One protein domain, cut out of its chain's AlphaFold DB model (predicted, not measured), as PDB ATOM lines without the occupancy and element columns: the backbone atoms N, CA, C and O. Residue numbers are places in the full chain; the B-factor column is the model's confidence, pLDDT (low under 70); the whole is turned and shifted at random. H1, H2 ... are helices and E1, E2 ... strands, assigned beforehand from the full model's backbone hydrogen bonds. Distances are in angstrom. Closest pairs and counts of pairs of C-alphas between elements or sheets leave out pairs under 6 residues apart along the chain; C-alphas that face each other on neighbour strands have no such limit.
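This is residues 2 to 71 of the 79 residues of the protein "CRISPR system precrRNA processing endoribonuclease RAMP protein Cas6" of bacterium (UniProt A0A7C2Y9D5). A long, curved two-stranded hairpin, E1 and E2, arches over one long helix, H2, with an open gap between them and the short helix H1 at the end of the hairpin where E1 begins. Beyond H2, residues 63 to 71 make a final stretch with no named element. The printed part has 70 residues, with two named helices and two named strands in the order H1, E1, E2, H2; the sheet, E1 - E2, is antiparallel and the class is mixed, helices and strands. The whole is loose, with a radius of gyration of the C-alphas of 15.3 A, and spans 47 by 22 by 19 A, a rod in outline.

E1 is residues 10 to 23, 33.1 A long, beginning at C-alpha 10 (141.449, 122.961, 109.921). E2 is residues 28 to 40, 35.3 A long. H2 is residues 46 to 62, 23.5 A long, ending at C-alpha 62 (130.850, 104.445, 106.805). H1 is residues 2 to 8, 10.0 A long.

E1 and E2 form a hairpin, antiparallel at 165 degrees between their directions; N 11 and O 39 are 3.0 A apart and N 22 and O 29 are 2.9 A apart, within hydrogen-bond range. E1 bends by 81 degrees at residue 13, and E2 by 57 degrees at residue 35. E2 and H2 have 1 pair of C-alphas within 8 A, those of Leu 40 and Arg 49, 7.7 A apart. H2 is apart from E1 and from H1, and H1 is apart from E2. H2 has a kink of 27 degrees near residue 56, and its residues 57 to 62 stand free. In H1 every O i to N i+4 pair is within hydrogen-bond range; in H2 11 of 13 are.

The C-alphas of Lys 26 and Ala 43, the two farthest apart, are 47.4 A apart. The printed part has no cut, and its three links, H1 to E1, E1 to E2 and E2 to H2, are tight. The mean pLDDT of the printed part is 93.8, that of H1 is 79, and no printed residue is under 70.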
ATOM      1  N   ASP A   2     153.470 119.377 103.559       72.81
ATOM      2  CA  ASP A   2     152.098 119.626 103.060       72.81
ATOM      3  C   ASP A   2     150.971 119.139 103.980       72.81
ATOM      4  O   ASP A   2     149.999 119.850 104.218       72.81
ATOM      5  N   VAL A   3     151.109 117.937 104.551       73.38
ATOM      6  CA  VAL A   3     150.101 117.379 105.472       73.38
ATOM      7  C   VAL A   3     149.979 118.222 106.742       73.38
ATOM      8  O   VAL A   3     148.888 118.366 107.283       73.38
ATOM      9  N   GLN A   4     151.080 118.809 107.207       73.81
ATOM     10  CA  GLN A   4     151.082 119.614 108.423       73.81
ATOM     11  C   GLN A   4     150.395 120.964 108.197       73.81
ATOM     12  O   GLN A   4     149.498 121.313 108.957       73.81
ATOM     13  N   HIS A   5     150.695 121.637 107.082       76.19
ATOM     14  CA  HIS A   5     149.978 122.847 106.665       76.19
ATOM     15  C   HIS A   5     148.484 122.581 106.426       76.19
ATOM     16  O   HIS A   5     147.635 123.410 106.757       76.19
ATOM     17  N   PHE A   6     148.136 121.406 105.889       85.00
ATOM     18  CA  PHE A   6     146.742 120.993 105.749       85.00
ATOM     19  C   PHE A   6     146.049 120.848 107.109       85.00
ATOM     20  O   PHE A   6     144.954 121.374 107.288       85.00
ATOM     21  N   VAL A   7     146.676 120.188 108.086       84.00
ATOM     22  CA  VAL A   7     146.099 120.046 109.433       84.00
ATOM     23  C   VAL A   7     145.944 121.408 110.112       84.00
ATOM     24  O   VAL A   7     144.896 121.675 110.691       84.00
ATOM     25  N   GLU A   8     146.923 122.302 109.981       88.50
ATOM     26  CA  GLU A   8     146.860 123.667 110.527       88.50
ATOM     27  C   GLU A   8     145.753 124.518 109.882       88.50
ATOM     28  O   GLU A   8     145.237 125.454 110.496       88.50
ATOM     29  N   SER A   9     145.324 124.166 108.666       93.00
ATOM     30  CA  SER A   9     144.224 124.836 107.969       93.00
ATOM     31  C   SER A   9     142.824 124.429 108.458       93.00
ATOM     32  O   SER A   9     141.831 124.997 107.997       93.00
ATOM     33  N   ILE A  10     142.717 123.475 109.388       95.25
ATOM     34  CA  ILE A  10     141.449 122.961 109.921       95.25
ATOM     35  C   ILE A  10     141.481 123.072 111.440       95.25
ATOM     36  O   ILE A  10     142.340 122.494 112.097       95.25
ATOM     37  N   HIS A  11     140.506 123.756 112.033       94.81
ATOM     38  CA  HIS A  11     140.438 123.877 113.489       94.81
ATOM     39  C   HIS A  11     139.042 123.585 114.028       94.81
ATOM     40  O   HIS A  11     138.025 123.861 113.390       94.81
ATOM     41  N   LEU A  12     139.001 123.025 115.235       95.38
ATOM     42  CA  LEU A  12     137.773 122.778 115.981       95.38
ATOM     43  C   LEU A  12     137.251 124.112 116.536       95.38
ATOM     44  O   LEU A  12     137.788 124.633 117.509       95.38
ATOM     45  N   SER A  13     136.220 124.675 115.908       96.75
ATOM     46  CA  SER A  13     135.647 125.976 116.285       96.75
ATOM     47  C   SER A  13     134.544 125.868 117.337       96.75
ATOM     48  O   SER A  13     134.255 126.828 118.047       96.75
ATOM     49  N   TYR A  14     133.921 124.697 117.452       97.25
ATOM     50  CA  TYR A  14     132.910 124.407 118.462       97.25
ATOM     51  C   TYR A  14     132.925 122.922 118.806       97.25
ATOM     52  O   TYR A  14     133.021 122.081 117.911       97.25
ATOM     53  N   ALA A  15     132.763 122.601 120.087       97.44
ATOM     54  CA  ALA A  15     132.565 121.237 120.547       97.44
ATOM     55  C   ALA A  15     131.632 121.208 121.758       97.44
ATOM     56  O   ALA A  15     131.900 121.824 122.788       97.44
ATOM     57  N   ARG A  16     130.553 120.439 121.640       97.94
ATOM     58  CA  ARG A  16     129.711 120.013 122.753       97.94
ATOM     59  C   ARG A  16     129.664 118.499 122.719       97.94
ATOM     60  O   ARG A  16     128.825 117.916 122.036       97.94
ATOM     61  N   ILE A  17     130.607 117.897 123.427       97.50
ATOM     62  CA  ILE A  17     130.792 116.452 123.499       97.50
ATOM     63  C   ILE A  17     130.649 115.980 124.940       97.50
ATOM     64  O   ILE A  17     131.002 116.694 125.876       97.50
ATOM     65  N   GLU A  18     130.142 114.770 125.107       98.19
ATOM     66  CA  GLU A  18     130.031 114.096 126.392       98.19
ATOM     67  C   GLU A  18     130.569 112.671 126.289       98.19
ATOM     68  O   GLU A  18     130.436 112.001 125.260       98.19
ATOM     69  N   THR A  19     131.187 112.205 127.371       98.25
ATOM     70  CA  THR A  19     131.671 110.832 127.477       98.25
ATOM     71  C   THR A  19     130.495 109.898 127.720       98.25
ATOM     72  O   THR A  19     129.717 110.098 128.652       98.25
ATOM     73  N   ARG A  20     130.392 108.832 126.925       97.12
ATOM     74  CA  ARG A  20     129.352 107.814 127.079       97.12
ATOM     75  C   ARG A  20     129.961 106.423 127.057       97.12
ATOM     76  O   ARG A  20     130.775 106.096 126.192       97.12
ATOM     77  N   MET A  21     129.545 105.600 128.011       97.31
ATOM     78  CA  MET A  21     129.842 104.174 128.012       97.31
ATOM     79  C   MET A  21     128.712 103.425 127.307       97.31
ATOM     80  O   MET A  21     127.537 103.652 127.600       97.31
ATOM     81  N   VAL A  22     129.071 102.542 126.382       95.75
ATOM     82  CA  VAL A  22     128.140 101.654 125.682       95.75
ATOM     83  C   VAL A  22     128.436 100.218 126.092       95.75
ATOM     84  O   VAL A  22     129.597  99.804 126.138       95.75
ATOM     85  N   ASP A  23     127.385  99.468 126.404       94.25
ATOM     86  CA  ASP A  23     127.465  98.038 126.675       94.25
ATOM     87  C   ASP A  23     127.306  97.260 125.362       94.25
ATOM     88  O   ASP A  23     126.270  97.352 124.704       94.25
ATOM     89  N   LEU A  24     128.349  96.528 124.958       90.62
ATOM     90  CA  LEU A  24     128.367  95.690 123.753       90.62
ATOM     91  C   LEU A  24     128.168  94.205 124.100       90.62
ATOM     92  O   LEU A  24     128.660  93.329 123.385       90.62
ATOM     93  N   GLN A  25     127.476  93.920 125.210       89.56
ATOM     94  CA  GLN A  25     127.207  92.601 125.798       89.56
ATOM     95  C   GLN A  25     128.458  91.886 126.329       89.56
ATOM     96  O   GLN A  25     128.518  91.527 127.501       89.56
ATOM     97  N   LYS A  26     129.470  91.669 125.480       90.81
ATOM     98  CA  LYS A  26     130.719  90.978 125.855       90.81
ATOM     99  C   LYS A  26     131.664  91.859 126.666       90.81
ATOM    100  O   LYS A  26     132.451  91.356 127.458       90.81
ATOM    101  N   TYR A  27     131.631  93.162 126.418       91.81
ATOM    102  CA  TYR A  27     132.454  94.150 127.101       91.81
ATOM    103  C   TYR A  27     131.802  95.526 126.996       91.81
ATOM    104  O   TYR A  27     130.954  95.775 126.137       91.81
ATOM    105  N   LYS A  28     132.227  96.438 127.866       94.31
ATOM    106  CA  LYS A  28     131.817  97.841 127.828       94.31
ATOM    107  C   LYS A  28     132.880  98.667 127.132       94.31
ATOM    108  O   LYS A  28     134.073  98.384 127.259       94.31
ATOM    109  N   ARG A  29     132.459  99.701 126.414       95.56
ATOM    110  CA  ARG A  29     133.372 100.621 125.740       95.56
ATOM    111  C   ARG A  29     133.018 102.061 126.058       95.56
ATOM    112  O   ARG A  29     131.885 102.485 125.859       95.56
ATOM    113  N   THR A  30     134.009 102.804 126.530       96.88
ATOM    114  CA  THR A  30     133.906 104.247 126.737       96.88
ATOM    115  C   THR A  30     134.282 104.970 125.448       96.88
ATOM    116  O   THR A  30     135.304 104.663 124.833       96.88
ATOM    117  N   GLY A  31     133.450 105.922 125.040       96.06
ATOM    118  CA  GLY A  31     133.694 106.821 123.917       96.06
ATOM    119  C   GLY A  31     133.050 108.179 124.174       96.06
ATOM    120  O   GLY A  31     132.751 108.517 125.319       96.06
ATOM    121  N   PHE A  32     132.810 108.944 123.114       97.56
ATOM    122  CA  PHE A  32     132.129 110.233 123.192       97.56
ATOM    123  C   PHE A  32     130.977 110.316 122.191       97.56
ATOM    124  O   PHE A  32     130.959 109.621 121.173       97.56
ATOM    125  N   THR A  33     130.017 111.184 122.482       97.69
ATOM    126  CA  THR A  33     128.966 111.601 121.552       97.69
ATOM    127  C   THR A  33     128.766 113.107 121.662       97.69
ATOM    128  O   THR A  33     129.129 113.705 122.672       97.69
ATOM    129  N   GLY A  34     128.236 113.741 120.620       96.81
ATOM    130  CA  GLY A  34     127.967 115.171 120.640       96.81
ATOM    131  C   GLY A  34     128.042 115.832 119.275       96.81
ATOM    132  O   GLY A  34     127.955 115.178 118.237       96.81
ATOM    133  N   GLU A  35     128.199 117.151 119.299       97.19
ATOM    134  CA  GLU A  35     128.335 118.000 118.119       97.19
ATOM    135  C   GLU A  35     129.704 118.672 118.113       97.19
ATOM    136  O   GLU A  35     130.145 119.222 119.124       97.19
ATOM    137  N   CYS A  36     130.345 118.682 116.951       96.31
ATOM    138  CA  CYS A  36     131.530 119.476 116.684       96.31
ATOM    139  C   CYS A  36     131.346 120.296 115.404       96.31
ATOM    140  O   CYS A  36     130.599 119.909 114.503       96.31
ATOM    141  N   ARG A  37     132.029 121.440 115.330       96.88
ATOM    142  CA  ARG A  37     132.162 122.230 114.103       96.88
ATOM    143  C   ARG A  37     133.632 122.452 113.826       96.88
ATOM    144  O   ARG A  37     134.393 122.802 114.726       96.88
ATOM    145  N   PHE A  38     133.997 122.257 112.569       95.19
ATOM    146  CA  PHE A  38     135.329 122.535 112.068       95.19
ATOM    147  C   PHE A  38     135.251 123.760 111.173       95.19
ATOM    148  O   PHE A  38     134.395 123.834 110.291       95.19
ATOM    149  N   ALA A  39     136.126 124.724 111.418       95.50
ATOM    150  CA  ALA A  39     136.308 125.861 110.539       95.50
ATOM    151  C   ALA A  39     137.549 125.631 109.673       95.50
ATOM    152  O   ALA A  39     138.568 125.110 110.133       95.50
ATOM    153  N   LEU A  40     137.420 125.993 108.399       95.88
ATOM    154  CA  LEU A  40     138.448 125.810 107.385       95.88
ATOM    155  C   LEU A  40     139.097 127.158 107.097       95.88
ATOM    156  O   LEU A  40     138.400 128.162 106.930       95.88
ATOM    157  N   HIS A  41     140.423 127.187 107.024       95.69
ATOM    158  CA  HIS A  41     141.151 128.394 106.675       95.69
ATOM    159  C   HIS A  41     140.769 128.838 105.248       95.69
ATOM    160  O   HIS A  41     140.712 127.997 104.344       95.69
ATOM    161  N   PRO A  42     140.543 130.142 104.991       92.44
ATOM    162  CA  PRO A  42     140.136 130.618 103.666       92.44
ATOM    163  C   PRO A  42     141.112 130.232 102.547       92.44
ATOM    164  O   PRO A  42     140.694 129.916 101.435       92.44
ATOM    165  N   ALA A  43     142.410 130.180 102.859       91.88
ATOM    166  CA  ALA A  43     143.456 129.799 101.907       91.88
ATOM    167  C   ALA A  43     143.545 128.288 101.608       91.88
ATOM    168  O   ALA A  43     144.339 127.902 100.755       91.88
ATOM    169  N   LEU A  44     142.766 127.428 102.281       93.81
ATOM    170  CA  LEU A  44     142.730 125.997 101.966       93.81
ATOM    171  C   LEU A  44     142.323 125.816 100.492       93.81
ATOM    172  O   LEU A  44     141.356 126.439 100.074       93.81
ATOM    173  N   PRO A  45     143.015 125.027  99.662       93.50
ATOM    174  CA  PRO A  45     142.590 124.864  98.275       93.50
ATOM    175  C   PRO A  45     141.201 124.213  98.147       93.50
ATOM    176  O   PRO A  45     140.777 123.417  98.987       93.50
ATOM    177  N   GLU A  46     140.473 124.557  97.085       93.50
ATOM    178  CA  GLU A  46     139.064 124.174  96.924       93.50
ATOM    179  C   GLU A  46     138.848 122.657  96.825       93.50
ATOM    180  O   GLU A  46     137.919 122.117  97.420       93.50
ATOM    181  N   ASN A  47     139.756 121.938  96.165       94.06
ATOM    182  CA  ASN A  47     139.725 120.477  96.094       94.06
ATOM    183  C   ASN A  47     139.786 119.822  97.488       94.06
ATOM    184  O   ASN A  47     139.127 118.811  97.723       94.06
ATOM    185  N   TYR A  48     140.526 120.409  98.433       94.06
ATOM    186  CA  TYR A  48     140.564 119.926  99.813       94.06
ATOM    187  C   TYR A  48     139.266 120.224 100.561       94.06
ATOM    188  O   TYR A  48     138.780 119.362 101.291       94.06
ATOM    189  N   ARG A  49     138.663 121.404 100.358       94.38
ATOM    190  CA  ARG A  49     137.340 121.723 100.920       94.38
ATOM    191  C   ARG A  49     136.272 120.742 100.449       94.38
ATOM    192  O   ARG A  49     135.518 120.223 101.269       94.38
ATOM    193  N   GLN A  50     136.251 120.449  99.152       95.50
ATOM    194  CA  GLN A  50     135.323 119.490  98.556       95.50
ATOM    195  C   GLN A  50     135.549 118.075  99.090       95.50
ATOM    196  O   GLN A  50     134.588 117.408  99.467       95.50
ATOM    197  N   ALA A  51     136.806 117.636  99.203       95.44
ATOM    198  CA  ALA A  51     137.134 116.340  99.791       95.44
ATOM    199  C   ALA A  51     136.688 116.238 101.260       95.44
ATOM    200  O   ALA A  51     136.116 115.226 101.653       95.44
ATOM    201  N   LEU A  52     136.894 117.284 102.065       94.81
ATOM    202  CA  LEU A  52     136.430 117.326 103.457       94.81
ATOM    203  C   LEU A  52     134.905 117.268 103.557       94.81
ATOM    204  O   LEU A  52     134.381 116.541 104.399       94.81
ATOM    205  N   HIS A  53     134.197 118.002 102.697       95.06
ATOM    206  CA  HIS A  53     132.739 117.953 102.635       95.06
ATOM    207  C   HIS A  53     132.250 116.545 102.274       95.06
ATOM    208  O   HIS A  53     131.433 115.976 102.994       95.06
ATOM    209  N   LEU A  54     132.830 115.945 101.232       96.81
ATOM    210  CA  LEU A  54     132.502 114.592 100.793       96.81
ATOM    211  C   LEU A  54     132.785 113.548 101.881       96.81
ATOM    212  O   LEU A  54     131.961 112.668 102.109       96.81
ATOM    213  N   LEU A  55     133.910 113.652 102.595       96.06
ATOM    214  CA  LEU A  55     134.216 112.767 103.725       96.06
ATOM    215  C   LEU A  55     133.227 112.950 104.885       96.06
ATOM    216  O   LEU A  55     132.834 111.965 105.512       96.06
ATOM    217  N   ALA A  56     132.802 114.185 105.164       95.94
ATOM    218  CA  ALA A  56     131.820 114.471 106.207       95.94
ATOM    219  C   ALA A  56     130.426 113.914 105.872       95.94
ATOM    220  O   ALA A  56     129.740 113.412 106.767       95.94
ATOM    221  N   GLU A  57     130.009 113.961 104.605       96.50
ATOM    222  CA  GLU A  57     128.777 113.307 104.146       96.50
ATOM    223  C   GLU A  57     128.917 111.779 104.144       96.50
ATOM    224  O   GLU A  57     128.030 111.070 104.624       96.50
ATOM    225  N   PHE A  58     130.056 111.260 103.682       97.31
ATOM    226  CA  PHE A  58     130.332 109.824 103.643       97.31
ATOM    227  C   PHE A  58     130.338 109.178 105.036       97.31
ATOM    228  O   PHE A  58     129.915 108.028 105.175       97.31
ATOM    229  N   ALA A  59     130.729 109.924 106.074       97.12
ATOM    230  CA  ALA A  59     130.731 109.463 107.462       97.12
ATOM    231  C   ALA A  59     129.363 108.941 107.947       97.12
ATOM    232  O   ALA A  59     129.325 108.081 108.829       97.12
ATOM    233  N   PHE A  60     128.259 109.401 107.343       96.12
ATOM    234  CA  PHE A  60     126.918 108.861 107.595       96.12
ATOM    235  C   PHE A  60     126.786 107.390 107.201       96.12
ATOM    236  O   PHE A  60     126.101 106.627 107.877       96.12
ATOM    237  N   PHE A  61     127.460 106.983 106.131       96.44
ATOM    238  CA  PHE A  61     127.398 105.622 105.610       96.44
ATOM    239  C   PHE A  61     128.486 104.733 106.210       96.44
ATOM    240  O   PHE A  61     128.220 103.589 106.571       96.44
ATOM    241  N   SER A  62     129.714 105.244 106.331       97.06
ATOM    242  CA  SER A  62     130.850 104.445 106.805       97.06
ATOM    243  C   SER A  62     130.928 104.318 108.326       97.06
ATOM    244  O   SER A  62     131.550 103.384 108.842       97.06
ATOM    245  N   GLY A  63     130.356 105.284 109.052       97.31
ATOM    246  CA  GLY A  63     130.751 105.576 110.426       97.31
ATOM    247  C   GLY A  63     132.201 106.080 110.514       97.31
ATOM    248  O   GLY A  63     132.927 106.159 109.519       97.31
ATOM    249  N   VAL A  64     132.633 106.430 111.724       96.81
ATOM    250  CA  VAL A  64     133.956 106.995 112.019       96.81
ATOM    251  C   VAL A  64     134.611 106.241 113.172       96.81
ATOM    252  O   VAL A  64     134.015 106.032 114.227       96.81
ATOM    253  N   GLY A  65     135.879 105.874 113.001       95.44
ATOM    254  CA  GLY A  65     136.656 105.182 114.024       95.44
ATOM    255  C   GLY A  65     136.414 103.673 114.028       95.44
ATOM    256  O   GLY A  65     136.328 103.038 112.984       95.44
ATOM    257  N   SER A  66     136.373 103.068 115.215       94.06
ATOM    258  CA  SER A  66     136.319 101.607 115.362       94.06
ATOM    259  C   SER A  66     134.903 101.095 115.637       94.06
ATOM    260  O   SER A  66     134.131 101.791 116.292       94.06
ATOM    261  N   HIS A  67     134.630  99.829 115.299       94.75
ATOM    262  CA  HIS A  67     133.370  99.132 115.618       94.75
ATOM    263  C   HIS A  67     132.136  99.768 114.960       94.75
ATOM    264  O   HIS A  67     131.032  99.717 115.504       94.75
ATOM    265  N   THR A  68     132.314 100.337 113.768       96.56
ATOM    266  CA  THR A  68     131.236 100.971 112.999       96.56
ATOM    267  C   THR A  68     130.154  99.982 112.578       96.56
ATOM    268  O   THR A  68     128.969 100.295 112.651       96.56
ATOM    269  N   THR A  69     130.538  98.738 112.279       94.88
ATOM    270  CA  THR A  69     129.614  97.622 112.006       94.88
ATOM    271  C   THR A  69     128.801  97.183 113.227       94.88
ATOM    272  O   THR A  69     127.801  96.490 113.076       94.88
ATOM    273  N   MET A  70     129.197  97.609 114.433       94.25
ATOM    274  CA  MET A  70     128.478  97.377 115.692       94.25
ATOM    275  C   MET A  70     127.654  98.608 116.115       94.25
ATOM    276  O   MET A  70     127.210  98.692 117.257       94.25
ATOM    277  N   GLY A  71     127.490  99.592 115.224       92.31
ATOM    278  CA  GLY A  71     126.708 100.806 115.467       92.31
ATOM    279  C   GLY A  71     127.451 101.932 116.195       92.31
ATOM    280  O   GLY A  71     126.855 102.978 116.447       92.31
TER     281      GLY A  71